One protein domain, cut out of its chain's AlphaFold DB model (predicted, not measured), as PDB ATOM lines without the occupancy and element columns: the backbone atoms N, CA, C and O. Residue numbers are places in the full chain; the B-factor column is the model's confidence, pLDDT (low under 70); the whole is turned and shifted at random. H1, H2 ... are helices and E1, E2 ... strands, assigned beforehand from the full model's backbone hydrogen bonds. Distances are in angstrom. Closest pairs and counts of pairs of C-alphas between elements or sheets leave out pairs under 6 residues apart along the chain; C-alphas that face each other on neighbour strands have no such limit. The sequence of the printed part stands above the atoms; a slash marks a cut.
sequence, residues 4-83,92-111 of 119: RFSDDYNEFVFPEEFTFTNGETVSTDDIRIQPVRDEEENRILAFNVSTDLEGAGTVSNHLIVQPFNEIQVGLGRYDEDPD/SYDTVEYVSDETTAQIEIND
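AT A GLANCE: This is residues 4 to 83 and 92 to 111 of the 119 residues of an uncharacterized protein of Acinetobacter ursingii (UniProt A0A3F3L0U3). What would one see first? A strongly twisted antiparallel sheet of E5, E6, E7 and E8 makes one side of the body, and the small sheet of E1, E2 and E9, the hairpin of E3 and E4 and the short helix H1 make a broken second layer across from it. The two sides are only partly face to face, with few contacts between their strands. What is it made of? The printed part has 100 residues, mostly strand in class, with nine named strands and one named helix in the order E1 to E8, H1, E9. It is compact, with a radius of gyration of the C-alphas of 13.2 A and spans of 39 by 33 by 21 A.

HOW THE PARTS SIT: How do the first strands pair? E1, residues 4 to 6, and E2, residues 10 to 13, are an antiparallel hairpin, with N 5 and O 12 at 3.0 A, within hydrogen-bond range. E9, residues 108 to 111, is the other antiparallel neighbour of E2, with N 11 and O 110 at 2.8 A. E3, residues 17 to 19, and E4, residues 25 to 27, are a hairpin too, with N 18 and O 26 at 2.8 A. How is the largest sheet ordered? E5, residues 32 to 37, E6, residues 44 to 53, E7, residues 57 to 65, and E8, residues 71 to 75, form a meander, each strand the antiparallel neighbour of the one before. N 34 and O 48 are 2.8 A apart, N 49 and O 61 2.8 A, and N 72 and O 64 3.0 A. How near do the sheets come? The closest C-alphas of E1 and E5, those of Phe 5 and Pro 35, are 7.6 A apart. E2 and E6 are only just apart, at 8.4 A. Where is the helix? H1, residues 101 to 104, only grazes the sheet of E5 to E8; its closest C-alpha pair with E3 is Phe 18 and Thr 103, 5.5 A. It is too short for an O i to N i+4 pair, and its one O i to N i+3 pair is not within range.

IN THESE COORDINATES: Where do the ends lie? C-alpha 4 of E1 is at (45.950, 25.042, -28.109), and C-alpha 111 of E9 is at (38.066, 33.759, -34.568). Which elements are long? E6 measures 26.1 A from first to last C-alpha, from (38.216, 21.611, -37.107), E7 26.0 A and E5 16.1 A.

THE WHOLE: How far does it reach? The two farthest C-alphas, Glu 40 and Gly 55, are 40.4 A apart. Where is it cut? Residues 84 to 91 are not printed, with 16.7 A between C-alphas 83 and 92, in the link from E8 to H1. Where is confidence low? The mean pLDDT of the printed part is 87.0, and residues 81 to 83 and 92 to 96 are under 70.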
ATOM      1  N   ARG A   4      46.505  24.213 -27.035       95.44
ATOM      2  CA  ARG A   4      45.950  25.042 -28.109       95.44
ATOM      3  C   ARG A   4      45.942  24.293 -29.426       95.44
ATOM      4  O   ARG A   4      46.899  23.584 -29.737       95.44
ATOM      5  N   PHE A   5      44.888  24.499 -30.198       94.88
ATOM      6  CA  PHE A   5      44.745  23.978 -31.550       94.88
ATOM      7  C   PHE A   5      44.206  25.086 -32.437       94.88
ATOM      8  O   PHE A   5      43.412  25.893 -31.980       94.88
ATOM      9  N   SER A   6      44.614  25.123 -33.695       93.75
ATOM     10  CA  SER A   6      44.094  26.103 -34.643       93.75
ATOM     11  C   SER A   6      43.740  25.446 -35.965       93.75
ATOM     12  O   SER A   6      44.380  24.474 -36.389       93.75
ATOM     13  N   ASP A   7      42.716  25.973 -36.610       90.88
ATOM     14  CA  ASP A   7      42.486  25.823 -38.041       90.88
ATOM     15  C   ASP A   7      42.685  27.171 -38.743       90.88
ATOM     16  O   ASP A   7      43.297  28.076 -38.176       90.88
ATOM     17  N   ASP A   8      42.240  27.281 -39.993       89.50
ATOM     18  CA  ASP A   8      42.359  28.514 -40.775       89.50
ATOM     19  C   ASP A   8      41.356  29.599 -40.336       89.50
ATOM     20  O   ASP A   8      41.471  30.749 -40.757       89.50
ATOM     21  N   TYR A   9      40.391  29.255 -39.479       87.50
ATOM     22  CA  TYR A   9      39.291  30.119 -39.059       87.50
ATOM     23  C   TYR A   9      39.331  30.460 -37.568       87.50
ATOM     24  O   TYR A   9      38.902  31.546 -37.199       87.50
ATOM     25  N   ASN A  10      39.824  29.564 -36.711       91.00
ATOM     26  CA  ASN A  10      39.702  29.636 -35.258       91.00
ATOM     27  C   ASN A  10      40.954  29.126 -34.528       91.00
ATOM     28  O   ASN A  10      41.585  28.144 -34.929       91.00
ATOM     29  N   GLU A  11      41.267  29.748 -33.388       93.88
ATOM     30  CA  GLU A  11      42.134  29.201 -32.340       93.88
ATOM     31  C   GLU A  11      41.265  28.688 -31.184       93.88
ATOM     32  O   GLU A  11      40.477  29.428 -30.602       93.88
ATOM     33  N   PHE A  12      41.453  27.424 -30.822       94.62
ATOM     34  CA  PHE A  12      40.817  26.749 -29.697       94.62
ATOM     35  C   PHE A  12      41.804  26.661 -28.537       94.62
ATOM     36  O   PHE A  12      42.878  26.059 -28.669       94.62
ATOM     37  N   VAL A  13      41.433  27.219 -27.388       95.38
ATOM     38  CA  VAL A  13      42.232  27.206 -26.160       95.38
ATOM     39  C   VAL A  13      41.501  26.377 -25.111       95.38
ATOM     40  O   VAL A  13      40.406  26.718 -24.673       95.38
ATOM     41  N   PHE A  14      42.106  25.257 -24.720       95.75
ATOM     42  CA  PHE A  14      41.538  24.347 -23.728       95.75
ATOM     43  C   PHE A  14      41.904  24.770 -22.304       95.75
ATOM     44  O   PHE A  14      43.027  25.233 -22.102       95.75
ATOM     45  N   PRO A  15      41.034  24.545 -21.299       95.19
ATOM     46  CA  PRO A  15      41.372  24.805 -19.901       95.19
ATOM     47  C   PRO A  15      42.587  23.983 -19.451       95.19
ATOM     48  O   PRO A  15      42.994  23.025 -20.107       95.19
ATOM     49  N   GLU A  16      43.196  24.345 -18.322       95.50
ATOM     50  CA  GLU A  16      44.351  23.605 -17.783       95.50
ATOM     51  C   GLU A  16      43.976  22.241 -17.195       95.50
ATOM     52  O   GLU A  16      44.838  21.369 -17.060       95.50
ATOM     53  N   GLU A  17      42.699  22.058 -16.874       95.56
ATOM     54  CA  GLU A  17      42.135  20.849 -16.298       95.56
ATOM     55  C   GLU A  17      40.755  20.577 -16.911       95.56
ATOM     56  O   GLU A  17      40.031  21.512 -17.256       95.56
ATOM     57  N   PHE A  18      40.388  19.303 -17.044       94.06
ATOM     58  CA  PHE A  18      39.032  18.886 -17.388       94.06
ATOM     59  C   PHE A  18      38.384  18.271 -16.165       94.06
ATOM     60  O   PHE A  18      38.927  17.341 -15.573       94.06
ATOM     61  N   THR A  19      37.188  18.741 -15.852       94.81
ATOM     62  CA  THR A  19      36.283  18.109 -14.902       94.81
ATOM     63  C   THR A  19      35.314  17.202 -15.661       94.81
ATOM     64  O   THR A  19      34.721  17.607 -16.664       94.81
ATOM     65  N   PHE A  20      35.127  15.980 -15.175       92.31
ATOM     66  CA  PHE A  20      34.160  15.017 -15.703       92.31
ATOM     67  C   PHE A  20      32.871  15.015 -14.872       92.31
ATOM     68  O   PHE A  20      32.804  15.593 -13.785       92.31
ATOM     69  N   THR A  21      31.809  14.386 -15.374       92.00
ATOM     70  CA  THR A  21      30.498  14.332 -14.701       92.00
ATOM     71  C   THR A  21      30.516  13.647 -13.335       92.00
ATOM     72  O   THR A  21      29.707  13.996 -12.472       92.00
ATOM     73  N   ASN A  22      31.459  12.734 -13.095       88.56
ATOM     74  CA  ASN A  22      31.723  12.130 -11.785       88.56
ATOM     75  C   ASN A  22      32.406  13.088 -10.785       88.56
ATOM     76  O   ASN A  22      32.558  12.736  -9.614       88.56
ATOM     77  N   GLY A  23      32.800  14.290 -11.220       90.75
ATOM     78  CA  GLY A  23      33.509  15.290 -10.422       90.75
ATOM     79  C   GLY A  23      35.021  15.076 -10.337       90.75
ATOM     80  O   GLY A  23      35.684  15.808  -9.605       90.75
ATOM     81  N   GLU A  24      35.573  14.091 -11.047       91.88
ATOM     82  CA  GLU A  24      37.016  13.911 -11.172       91.88
ATOM     83  C   GLU A  24      37.595  14.985 -12.094       91.88
ATOM     84  O   GLU A  24      37.030  15.287 -13.148       91.88
ATOM     85  N   THR A  25      38.724  15.558 -11.684       94.50
ATOM     86  CA  THR A  25      39.443  16.573 -12.450       94.50
ATOM     87  C   THR A  25      40.800  16.024 -12.864       94.50
ATOM     88  O   THR A  25      41.558  15.531 -12.027       94.50
ATOM     89  N   VAL A  26      41.110  16.123 -14.155       93.31
ATOM     90  CA  VAL A  26      42.362  15.643 -14.746       93.31
ATOM     91  C   VAL A  26      43.070  16.798 -15.433       93.31
ATOM     92  O   VAL A  26      42.435  17.604 -16.113       93.31
ATOM     93  N   SER A  27      44.395  16.878 -15.296       94.56
ATOM     94  CA  SER A  27      45.166  17.894 -16.008       94.56
ATOM     95  C   SER A  27      45.061  17.693 -17.517       94.56
ATOM     96  O   SER A  27      45.263  16.595 -18.032       94.56
ATOM     97  N   THR A  28      44.834  18.778 -18.251       94.19
ATOM     98  CA  THR A  28      44.784  18.760 -19.715       94.19
ATOM     99  C   THR A  28      46.079  18.240 -20.332       94.19
ATOM    100  O   THR A  28      46.050  17.702 -21.438       94.19
ATOM    101  N   ASP A  29      47.216  18.341 -19.636       93.00
ATOM    102  CA  ASP A  29      48.488  17.761 -20.074       93.00
ATOM    103  C   ASP A  29      48.425  16.224 -20.181       93.00
ATOM    104  O   ASP A  29      48.923  15.679 -21.173       93.00
ATOM    105  N   ASP A  30      47.717  15.560 -19.261       91.81
ATOM    106  CA  ASP A  30      47.514  14.103 -19.220       91.81
ATOM    107  C   ASP A  30      46.391  13.622 -20.156       91.81
ATOM    108  O   ASP A  30      46.317  12.444 -20.506       91.81
ATOM    109  N   ILE A  31      45.549  14.540 -20.635       92.00
ATOM    110  CA  ILE A  31      44.456  14.232 -21.558       92.00
ATOM    111  C   ILE A  31      44.957  14.200 -23.000       92.00
ATOM    112  O   ILE A  31      45.614  15.123 -23.503       92.00
ATOM    113  N   ARG A  32      44.575  13.153 -23.730       93.00
ATOM    114  CA  ARG A  32      44.792  13.074 -25.171       93.00
ATOM    115  C   ARG A  32      43.653  13.782 -25.901       93.00
ATOM    116  O   ARG A  32      42.543  13.264 -25.960       93.00
ATOM    117  N   ILE A  33      43.970  14.929 -26.500       94.81
ATOM    118  CA  ILE A  33      43.063  15.723 -27.339       94.81
ATOM    119  C   ILE A  33      43.532  15.621 -28.792       94.81
ATOM    120  O   ILE A  33      44.694  15.914 -29.089       94.81
ATOM    121  N   GLN A  34      42.651  15.194 -29.692       94.81
ATOM    122  CA  GLN A  34      42.936  15.066 -31.119       94.81
ATOM    123  C   GLN A  34      41.872  15.800 -31.942       94.81
ATOM    124  O   GLN A  34      40.707  15.411 -31.875       94.81
ATOM    125  N   PRO A  35      42.237  16.831 -32.724       94.69
ATOM    126  CA  PRO A  35      41.290  17.490 -33.614       94.69
ATOM    127  C   PRO A  35      40.885  16.553 -34.754       94.69
ATOM    128  O   PRO A  35      41.747  15.935 -35.384       94.69
ATOM    129  N   VAL A  36      39.590  16.503 -35.044       93.56
ATOM    130  CA  VAL A  36      39.028  15.928 -36.266       93.56
ATOM    131  C   VAL A  36      38.751  17.074 -37.226       93.56
ATOM    132  O   VAL A  36      38.079  18.043 -36.866       93.56
ATOM    133  N   ARG A  37      39.317  16.986 -38.430       92.25
ATOM    134  CA  ARG A  37      39.307  18.067 -39.418       92.25
ATOM    135  C   ARG A  37      38.534  17.669 -40.663       92.25
ATOM    136  O   ARG A  37      38.621  16.525 -41.097       92.25
ATOM    137  N   ASP A  38      37.861  18.645 -41.249       89.19
ATOM    138  CA  ASP A  38      37.518  18.634 -42.662       89.19
ATOM    139  C   ASP A  38      38.795  18.901 -43.470       89.19
ATOM    140  O   ASP A  38      39.454  19.925 -43.276       89.19
ATOM    141  N   GLU A  39      39.204  17.957 -44.320       86.00
ATOM    142  CA  GLU A  39      40.458  18.070 -45.076       86.00
ATOM    143  C   GLU A  39      40.387  19.103 -46.209       86.00
ATOM    144  O   GLU A  39      41.427  19.632 -46.604       86.00
ATOM    145  N   GLU A  40      39.195  19.392 -46.740       88.19
ATOM    146  CA  GLU A  40      39.027  20.315 -47.866       88.19
ATOM    147  C   GLU A  40      39.106  21.771 -47.401       88.19
ATOM    148  O   GLU A  40      39.768  22.588 -48.041       88.19
ATOM    149  N   GLU A  41      38.474  22.084 -46.269       84.06
ATOM    150  CA  GLU A  41      38.457  23.429 -45.686       84.06
ATOM    151  C   GLU A  41      39.502  23.614 -44.572       84.06
ATOM    152  O   GLU A  41      39.587  24.688 -43.984       84.06
ATOM    153  N   ASN A  42      40.279  22.574 -44.237       86.75
ATOM    154  CA  ASN A  42      41.196  22.530 -43.085       86.75
ATOM    155  C   ASN A  42      40.522  22.917 -41.748       86.75
ATOM    156  O   ASN A  42      41.191  23.269 -40.775       86.75
ATOM    157  N   ARG A  43      39.193  22.828 -41.678       89.69
ATOM    158  CA  ARG A  43      38.375  23.270 -40.549       89.69
ATOM    159  C   ARG A  43      38.296  22.189 -39.481       89.69
ATOM    160  O   ARG A  43      38.037  21.032 -39.793       89.69
ATOM    161  N   ILE A  44      38.462  22.541 -38.210       93.00
ATOM    162  CA  ILE A  44      38.216  21.611 -37.107       93.00
ATOM    163  C   ILE A  44      36.702  21.462 -36.910       93.00
ATOM    164  O   ILE A  44      35.987  22.438 -36.686       93.00
ATOM    165  N   LEU A  45      36.218  20.223 -36.991       91.44
ATOM    166  CA  LEU A  45      34.809  19.868 -36.793       91.44
ATOM    167  C   LEU A  45      34.536  19.430 -35.351       91.44
ATOM    168  O   LEU A  45      33.487  19.730 -34.780       91.44
ATOM    169  N   ALA A  46      35.488  18.705 -34.765       94.25
ATOM    170  CA  ALA A  46      35.380  18.174 -33.417       94.25
ATOM    171  C   ALA A  46      36.757  17.912 -32.793       94.25
ATOM    172  O   ALA A  46      37.786  17.939 -33.468       94.25
ATOM    173  N   PHE A  47      36.771  17.586 -31.504       95.44
ATOM    174  CA  PHE A  47      37.941  17.068 -30.804       95.44
ATOM    175  C   PHE A  47      37.619  15.741 -30.139       95.44
ATOM    176  O   PHE A  47      36.746  15.686 -29.281       95.44
ATOM    177  N   ASN A  48      38.370  14.697 -30.468       93.12
ATOM    178  CA  ASN A  48      38.358  13.461 -29.699       93.12
ATOM    179  C   ASN A  48      39.185  13.654 -28.429       93.12
ATOM    180  O   ASN A  48      40.351  14.054 -28.489       93.12
ATOM    181  N   VAL A  49      38.584  13.346 -27.288       91.88
ATOM    182  CA  VAL A  49      39.156  13.492 -25.953       91.88
ATOM    183  C   VAL A  49      39.195  12.120 -25.303       91.88
ATOM    184  O   VAL A  49      38.180  11.439 -25.224       91.88
ATOM    185  N   SER A  50      40.367  11.700 -24.836       91.19
ATOM    186  CA  SER A  50      40.508  10.431 -24.119       91.19
ATOM    187  C   SER A  50      41.483  10.542 -22.957       91.19
ATOM    188  O   SER A  50      42.505  11.228 -23.056       91.19
ATOM    189  N   THR A  51      41.153   9.874 -21.857       90.88
ATOM    190  CA  THR A  51      41.975   9.800 -20.647       90.88
ATOM    191  C   THR A  51      41.600   8.567 -19.837       90.88
ATOM    192  O   THR A  51      40.511   8.024 -20.004       90.88
ATOM    193  N   ASP A  52      42.480   8.150 -18.938       88.19
ATOM    194  CA  ASP A  52      42.149   7.189 -17.893       88.19
ATOM    195  C   ASP A  52      41.653   7.938 -16.650       88.19
ATOM    196  O   ASP A  52      42.294   8.895 -16.217       88.19
ATOM    197  N   LEU A  53      40.516   7.510 -16.102       85.88
ATOM    198  CA  LEU A  53      39.923   8.024 -14.867       85.88
ATOM    199  C   LEU A  53      39.991   6.977 -13.752       85.88
ATOM    200  O   LEU A  53      39.840   5.769 -13.991       85.88
ATOM    201  N   GLU A  54      40.172   7.423 -12.511       81.88
ATOM    202  CA  GLU A  54      40.200   6.531 -11.358       81.88
ATOM    203  C   GLU A  54      38.805   5.926 -11.109       81.88
ATOM    204  O   GLU A  54      37.840   6.591 -10.747       81.88
ATOM    205  N   GLY A  55      38.677   4.610 -11.299       74.88
ATOM    206  CA  GLY A  55      37.428   3.878 -11.050       74.88
ATOM    207  C   GLY A  55      36.449   3.839 -12.226       74.88
ATOM    208  O   GLY A  55      35.545   3.004 -12.206       74.88
ATOM    209  N   ALA A  56      36.670   4.649 -13.263       74.31
ATOM    210  CA  ALA A  56      35.997   4.519 -14.554       74.31
ATOM    211  C   ALA A  56      36.900   3.835 -15.606       74.31
ATOM    212  O   ALA A  56      36.408   3.174 -16.507       74.31
ATOM    213  N   GLY A  57      38.225   3.857 -15.464       81.19
ATOM    214  CA  GLY A  57      39.108   3.322 -16.503       81.19
ATOM    215  C   GLY A  57      39.186   4.283 -17.686       81.19
ATOM    216  O   GLY A  57      39.081   5.494 -17.498       81.19
ATOM    217  N   THR A  58      39.420   3.776 -18.893       84.75
ATOM    218  CA  THR A  58      39.620   4.655 -20.045       84.75
ATOM    219  C   THR A  58      38.292   5.228 -20.536       84.75
ATOM    220  O   THR A  58      37.406   4.497 -20.972       84.75
ATOM    221  N   VAL A  59      38.186   6.552 -20.530       86.31
ATOM    222  CA  VAL A  59      37.040   7.312 -21.028       86.31
ATOM    223  C   VAL A  59      37.382   7.905 -22.391       86.31
ATOM    224  O   VAL A  59      38.468   8.457 -22.580       86.31
ATOM    225  N   SER A  60      36.447   7.821 -23.342       87.88
ATOM    226  CA  SER A  60      36.547   8.484 -24.646       87.88
ATOM    227  C   SER A  60      35.303   9.325 -24.904       87.88
ATOM    228  O   SER A  60      34.177   8.856 -24.764       87.88
ATOM    229  N   ASN A  61      35.511  10.584 -25.252       89.19
ATOM    230  CA  ASN A  61      34.499  11.588 -25.549       89.19
ATOM    231  C   ASN A  61      34.862  12.278 -26.865       89.19
ATOM    232  O   ASN A  61      36.019  12.253 -27.296       89.19
ATOM    233  N   HIS A  62      33.903  12.980 -27.447       92.44
ATOM    234  CA  HIS A  62      34.173  13.957 -28.486       92.44
ATOM    235  C   HIS A  62      33.469  15.280 -28.198       92.44
ATOM    236  O   HIS A  62      32.395  15.322 -27.600       92.44
ATOM    237  N   LEU A  63      34.098  16.372 -28.620       93.56
ATOM    238  CA  LEU A  63      33.621  17.740 -28.455       93.56
ATOM    239  C   LEU A  63      33.333  18.314 -29.839       93.56
ATOM    240  O   LEU A  63      34.270  18.571 -30.590       93.56
ATOM    241  N   ILE A  64      32.063  18.472 -30.193       92.50
ATOM    242  CA  ILE A  64      31.621  18.997 -31.488       92.50
ATOM    243  C   ILE A  64      31.629  20.519 -31.430       92.50
ATOM    244  O   ILE A  64      31.032  21.106 -30.525       92.50
ATOM    245  N   VAL A  65      32.257  21.146 -32.423       88.31
ATOM    246  CA  VAL A  65      32.218  22.598 -32.605       88.31
ATOM    247  C   VAL A  65      30.945  22.948 -33.371       88.31
ATOM    248  O   VAL A  65      30.844  22.742 -34.583       88.31
ATOM    249  N   GLN A  66      29.937  23.439 -32.661       85.56
ATOM    250  CA  GLN A  66      28.681  23.878 -33.255       85.56
ATOM    251  C   GLN A  66      28.807  25.272 -33.896       85.56
ATOM    252  O   GLN A  66      29.735  26.032 -33.600       85.56
ATOM    253  N   PRO A  67      27.855  25.653 -34.773       74.94
ATOM    254  CA  PRO A  67      27.707  27.044 -35.192       74.94
ATOM    255  C   PRO A  67      27.649  27.992 -33.984       74.94
ATOM    256  O   PRO A  67      27.100  27.631 -32.947       74.94
ATOM    257  N   PHE A  68      28.161  29.215 -34.140       76.25
ATOM    258  CA  PHE A  68      28.259  30.219 -33.065       76.25
ATOM    259  C   PHE A  68      29.213  29.853 -31.918       76.25
ATOM    260  O   PHE A  68      29.063  30.382 -30.818       76.25
ATOM    261  N   ASN A  69      30.211  29.003 -32.184       73.06
ATOM    262  CA  ASN A  69      31.289  28.682 -31.246       73.06
ATOM    263  C   ASN A  69      30.785  28.037 -29.937       73.06
ATOM    264  O   ASN A  69      31.355  28.240 -28.868       73.06
ATOM    265  N   GLU A  70      29.714  27.241 -30.019       84.38
ATOM    266  CA  GLU A  70      29.235  26.410 -28.910       84.38
ATOM    267  C   GLU A  70      29.884  25.016 -28.972       84.38
ATOM    268  O   GLU A  70      30.052  24.447 -30.051       84.38
ATOM    269  N   ILE A  71      30.254  24.453 -27.818       90.31
ATOM    270  CA  ILE A  71      30.803  23.095 -27.725       90.31
ATOM    271  C   ILE A  71      29.728  22.139 -27.213       90.31
ATOM    272  O   ILE A  71      29.230  22.293 -26.099       90.31
ATOM    273  N   GLN A  72      29.428  21.106 -27.999       90.88
ATOM    274  CA  GLN A  72      28.573  19.996 -27.579       90.88
ATOM    275  C   GLN A  72      29.414  18.753 -27.276       90.88
ATOM    276  O   GLN A  72      30.289  18.388 -28.057       90.88
ATOM    277  N   VAL A  73      29.117  18.061 -26.175       90.88
ATOM    278  CA  VAL A  73      29.793  16.810 -25.793       90.88
ATOM    279  C   VAL A  73      29.028  15.591 -26.310       90.88
ATOM    280  O   VAL A  73      27.799  15.533 -26.221       90.88
ATOM    281  N   GLY A  74      29.759  14.592 -26.799       87.56
ATOM    282  CA  GLY A  74      29.264  13.248 -27.082       87.56
ATOM    283  C   GLY A  74      30.218  12.161 -26.575       87.56
ATOM    284  O   GLY A  74      31.371  12.433 -26.236       87.56
ATOM    285  N   LEU A  75      29.726  10.921 -26.495       85.31
ATOM    286  CA  LEU A  75      30.520   9.750 -26.099       85.31
ATOM    287  C   LEU A  75      31.249   9.132 -27.291       85.31
ATOM    288  O   LEU A  75      30.783   9.223 -28.426       85.31
ATOM    289  N   GLY A  76      32.364   8.454 -27.013       83.31
ATOM    290  CA  GLY A  76      33.174   7.802 -28.039       83.31
ATOM    291  C   GLY A  76      33.908   8.810 -28.920       83.31
ATOM    292  O   GLY A  76      33.964  10.001 -28.606       83.31
ATOM    293  N   ARG A  77      34.507   8.336 -30.012       84.62
ATOM    294  CA  ARG A  77      35.138   9.214 -31.003       84.62
ATOM    295  C   ARG A  77      34.116   9.738 -32.003       84.62
ATOM    296  O   ARG A  77      33.138   9.071 -32.308       84.62
ATOM    297  N   TYR A  78      34.372  10.930 -32.525       85.12
ATOM    298  CA  TYR A  78      33.534  11.577 -33.530       85.12
ATOM    299  C   TYR A  78      33.584  10.869 -34.893       85.12
ATOM    300  O   TYR A  78      32.594  10.841 -35.614       85.12
ATOM    301  N   ASP A  79      34.745  10.324 -35.254       83.06
ATOM    302  CA  ASP A  79      35.045   9.701 -36.549       83.06
ATOM    303  C   ASP A  79      34.844   8.175 -36.571       83.06
ATOM    304  O   ASP A  79      35.174   7.531 -37.566       83.06
ATOM    305  N   GLU A  80      34.302   7.588 -35.501       74.06
ATOM    306  CA  GLU A  80      33.958   6.162 -35.450       74.06
ATOM    307  C   GLU A  80      32.475   5.946 -35.781       74.06
ATOM    308  O   GLU A  80      31.597   6.631 -35.254       74.06
ATOM    309  N   ASP A  81      32.191   4.975 -36.658       63.41
ATOM    310  CA  ASP A  81      30.819   4.560 -36.959       63.41
ATOM    311  C   ASP A  81      30.260   3.759 -35.765       63.41
ATOM    312  O   ASP A  81      30.853   2.743 -35.381       63.41
ATOM    313  N   PRO A  82      29.130   4.177 -35.162       58.31
ATOM    314  CA  PRO A  82      28.527   3.467 -34.037       58.31
ATOM    315  C   PRO A  82      28.085   2.035 -34.383       58.31
ATOM    316  O   PRO A  82      27.996   1.207 -33.476       58.31
ATOM    317  N   ASP A  83      27.826   1.729 -35.659       54.88
ATOM    318  CA  ASP A  83      27.406   0.401 -36.123       54.88
ATOM    319  C   ASP A  83      28.599  -0.520 -36.470       54.88
ATOM    320  O   ASP A  83      28.444  -1.745 -36.458       54.88
ATOM    321  N   SER A  92      35.352  -3.035 -21.210       42.88
ATOM    322  CA  SER A  92      34.220  -2.141 -21.051       42.88
ATOM    323  C   SER A  92      34.683  -0.681 -21.062       42.88
ATOM    324  O   SER A  92      35.006  -0.127 -20.015       42.88
ATOM    325  N   TYR A  93      34.642  -0.037 -22.225       51.03
ATOM    326  CA  TYR A  93      34.561   1.424 -22.335       51.03
ATOM    327  C   TYR A  93      33.134   1.931 -21.988       51.03
ATOM    328  O   TYR A  93      32.750   3.030 -22.377       51.03
ATOM    329  N   ASP A  94      32.345   1.139 -21.231       49.25
ATOM    330  CA  ASP A  94      31.007   1.424 -20.663       49.25
ATOM    331  C   ASP A  94      31.057   2.490 -19.554       49.25
ATOM    332  O   ASP A  94      30.391   2.408 -18.517       49.25
ATOM    333  N   THR A  95      31.877   3.513 -19.720       55.38
ATOM    334  CA  THR A  95      31.903   4.624 -18.781       55.38
ATOM    335  C   THR A  95      31.174   5.774 -19.416       55.38
ATOM    336  O   THR A  95      31.679   6.441 -20.314       55.38
ATOM    337  N   VAL A  96      29.957   5.986 -18.925       69.25
ATOM    338  CA  VAL A  96      29.046   7.079 -19.282       69.25
ATOM    339  C   VAL A  96      29.534   8.439 -18.773       69.25
ATOM    340  O   VAL A  96      28.722   9.330 -18.540       69.25
ATOM    341  N   GLU A  97      30.837   8.591 -18.541       85.56
ATOM    342  CA  GLU A  97      31.405   9.815 -18.002       85.56
ATOM    343  C   GLU A  97      31.665  10.800 -19.131       85.56
ATOM    344  O   GLU A  97      32.418  10.534 -20.073       85.56
ATOM    345  N   TYR A  98      31.014  11.951 -19.012       88.69
ATOM    346  CA  TYR A  98      31.143  13.038 -19.959       88.69
ATOM    347  C   TYR A  98      32.132  14.062 -19.427       88.69
ATOM    348  O   TYR A  98      32.236  14.282 -18.216       88.69
ATOM    349  N   VAL A  99      32.802  14.752 -20.340       91.00
ATOM    350  CA  VAL A  99      33.361  16.068 -20.030       91.00
ATOM    351  C   VAL A  99      32.219  16.957 -19.527       91.00
ATOM    352  O   VAL A  99      31.151  17.003 -20.135       91.00
ATOM    353  N   SER A 100      32.415  17.622 -18.391       92.19
ATOM    354  CA  SER A 100      31.366  18.429 -17.770       92.19
ATOM    355  C   SER A 100      31.079  19.714 -18.551       92.19
ATOM    356  O   SER A 100      31.960  20.267 -19.215       92.19
ATOM    357  N   ASP A 101      29.870  20.257 -18.375       91.62
ATOM    358  CA  ASP A 101      29.495  21.574 -18.912       91.62
ATOM    359  C   ASP A 101      30.396  22.703 -18.377       91.62
ATOM    360  O   ASP A 101      30.631  23.705 -19.048       91.62
ATOM    361  N   GLU A 102      30.927  22.550 -17.156       91.94
ATOM    362  CA  GLU A 102      31.887  23.499 -16.579       91.94
ATOM    363  C   GLU A 102      33.187  23.535 -17.388       91.94
ATOM    364  O   GLU A 102      33.764  24.603 -17.591       91.94
ATOM    365  N   THR A 103      33.646  22.378 -17.860       92.19
ATOM    366  CA  THR A 103      34.851  22.291 -18.684       92.19
ATOM    367  C   THR A 103      34.605  22.885 -20.062       92.19
ATOM    368  O   THR A 103      35.415  23.677 -20.537       92.19
ATOM    369  N   THR A 104      33.486  22.544 -20.708       92.69
ATOM    370  CA  THR A 104      33.195  23.047 -22.060       92.69
ATOM    371  C   THR A 104      32.958  24.551 -22.087       92.69
ATOM    372  O   THR A 104      33.404  25.206 -23.024       92.69
ATOM    373  N   ALA A 105      32.364  25.122 -21.036       91.50
ATOM    374  CA  ALA A 105      32.190  26.568 -20.895       91.50
ATOM    375  C   ALA A 105      33.513  27.349 -20.748       91.50
ATOM    376  O   ALA A 105      33.519  28.568 -20.910       91.50
ATOM    377  N   GLN A 106      34.616  26.670 -20.415       92.88
ATOM    378  CA  GLN A 106      35.950  27.268 -20.295       92.88
ATOM    379  C   GLN A 106      36.795  27.134 -21.566       92.88
ATOM    380  O   GLN A 106      37.890  27.688 -21.615       92.88
ATOM    381  N   ILE A 107      36.327  26.395 -22.575       92.75
ATOM    382  CA  ILE A 107      37.022  26.304 -23.859       92.75
ATOM    383  C   ILE A 107      36.809  27.624 -24.597       92.75
ATOM    384  O   ILE A 107      35.679  27.995 -24.914       92.75
ATOM    385  N   GLU A 108      37.899  28.330 -24.880       93.69
ATOM    386  CA  GLU A 108      37.847  29.581 -25.632       93.69
ATOM    387  C   GLU A 108      38.005  29.281 -27.125       93.69
ATOM    388  O   GLU A 108      38.900  28.530 -27.526       93.69
ATOM    389  N   ILE A 109      37.143  29.880 -27.945       91.94
ATOM    390  CA  ILE A 109      37.212  29.815 -29.407       91.94
ATOM    391  C   ILE A 109      37.376  31.243 -29.908       91.94
ATOM    392  O   ILE A 109      36.472  32.067 -29.767       91.94
ATOM    393  N   ASN A 110      38.555  31.531 -30.447       90.62
ATOM    394  CA  ASN A 110      38.922  32.843 -30.952       90.62
ATOM    395  C   ASN A 110      38.914  32.803 -32.480       90.62
ATOM    396  O   ASN A 110      39.737  32.098 -33.064       90.62
ATOM    397  N   ASP A 111      38.029  33.570 -33.118       87.19
ATOM    398  CA  ASP A 111      38.066  33.759 -34.568       87.19
ATOM    399  C   ASP A 111      39.423  34.356 -34.979       87.19
ATOM    400  O   ASP A 111      39.902  35.337 -34.404       87.19
TER     401      ASP A 111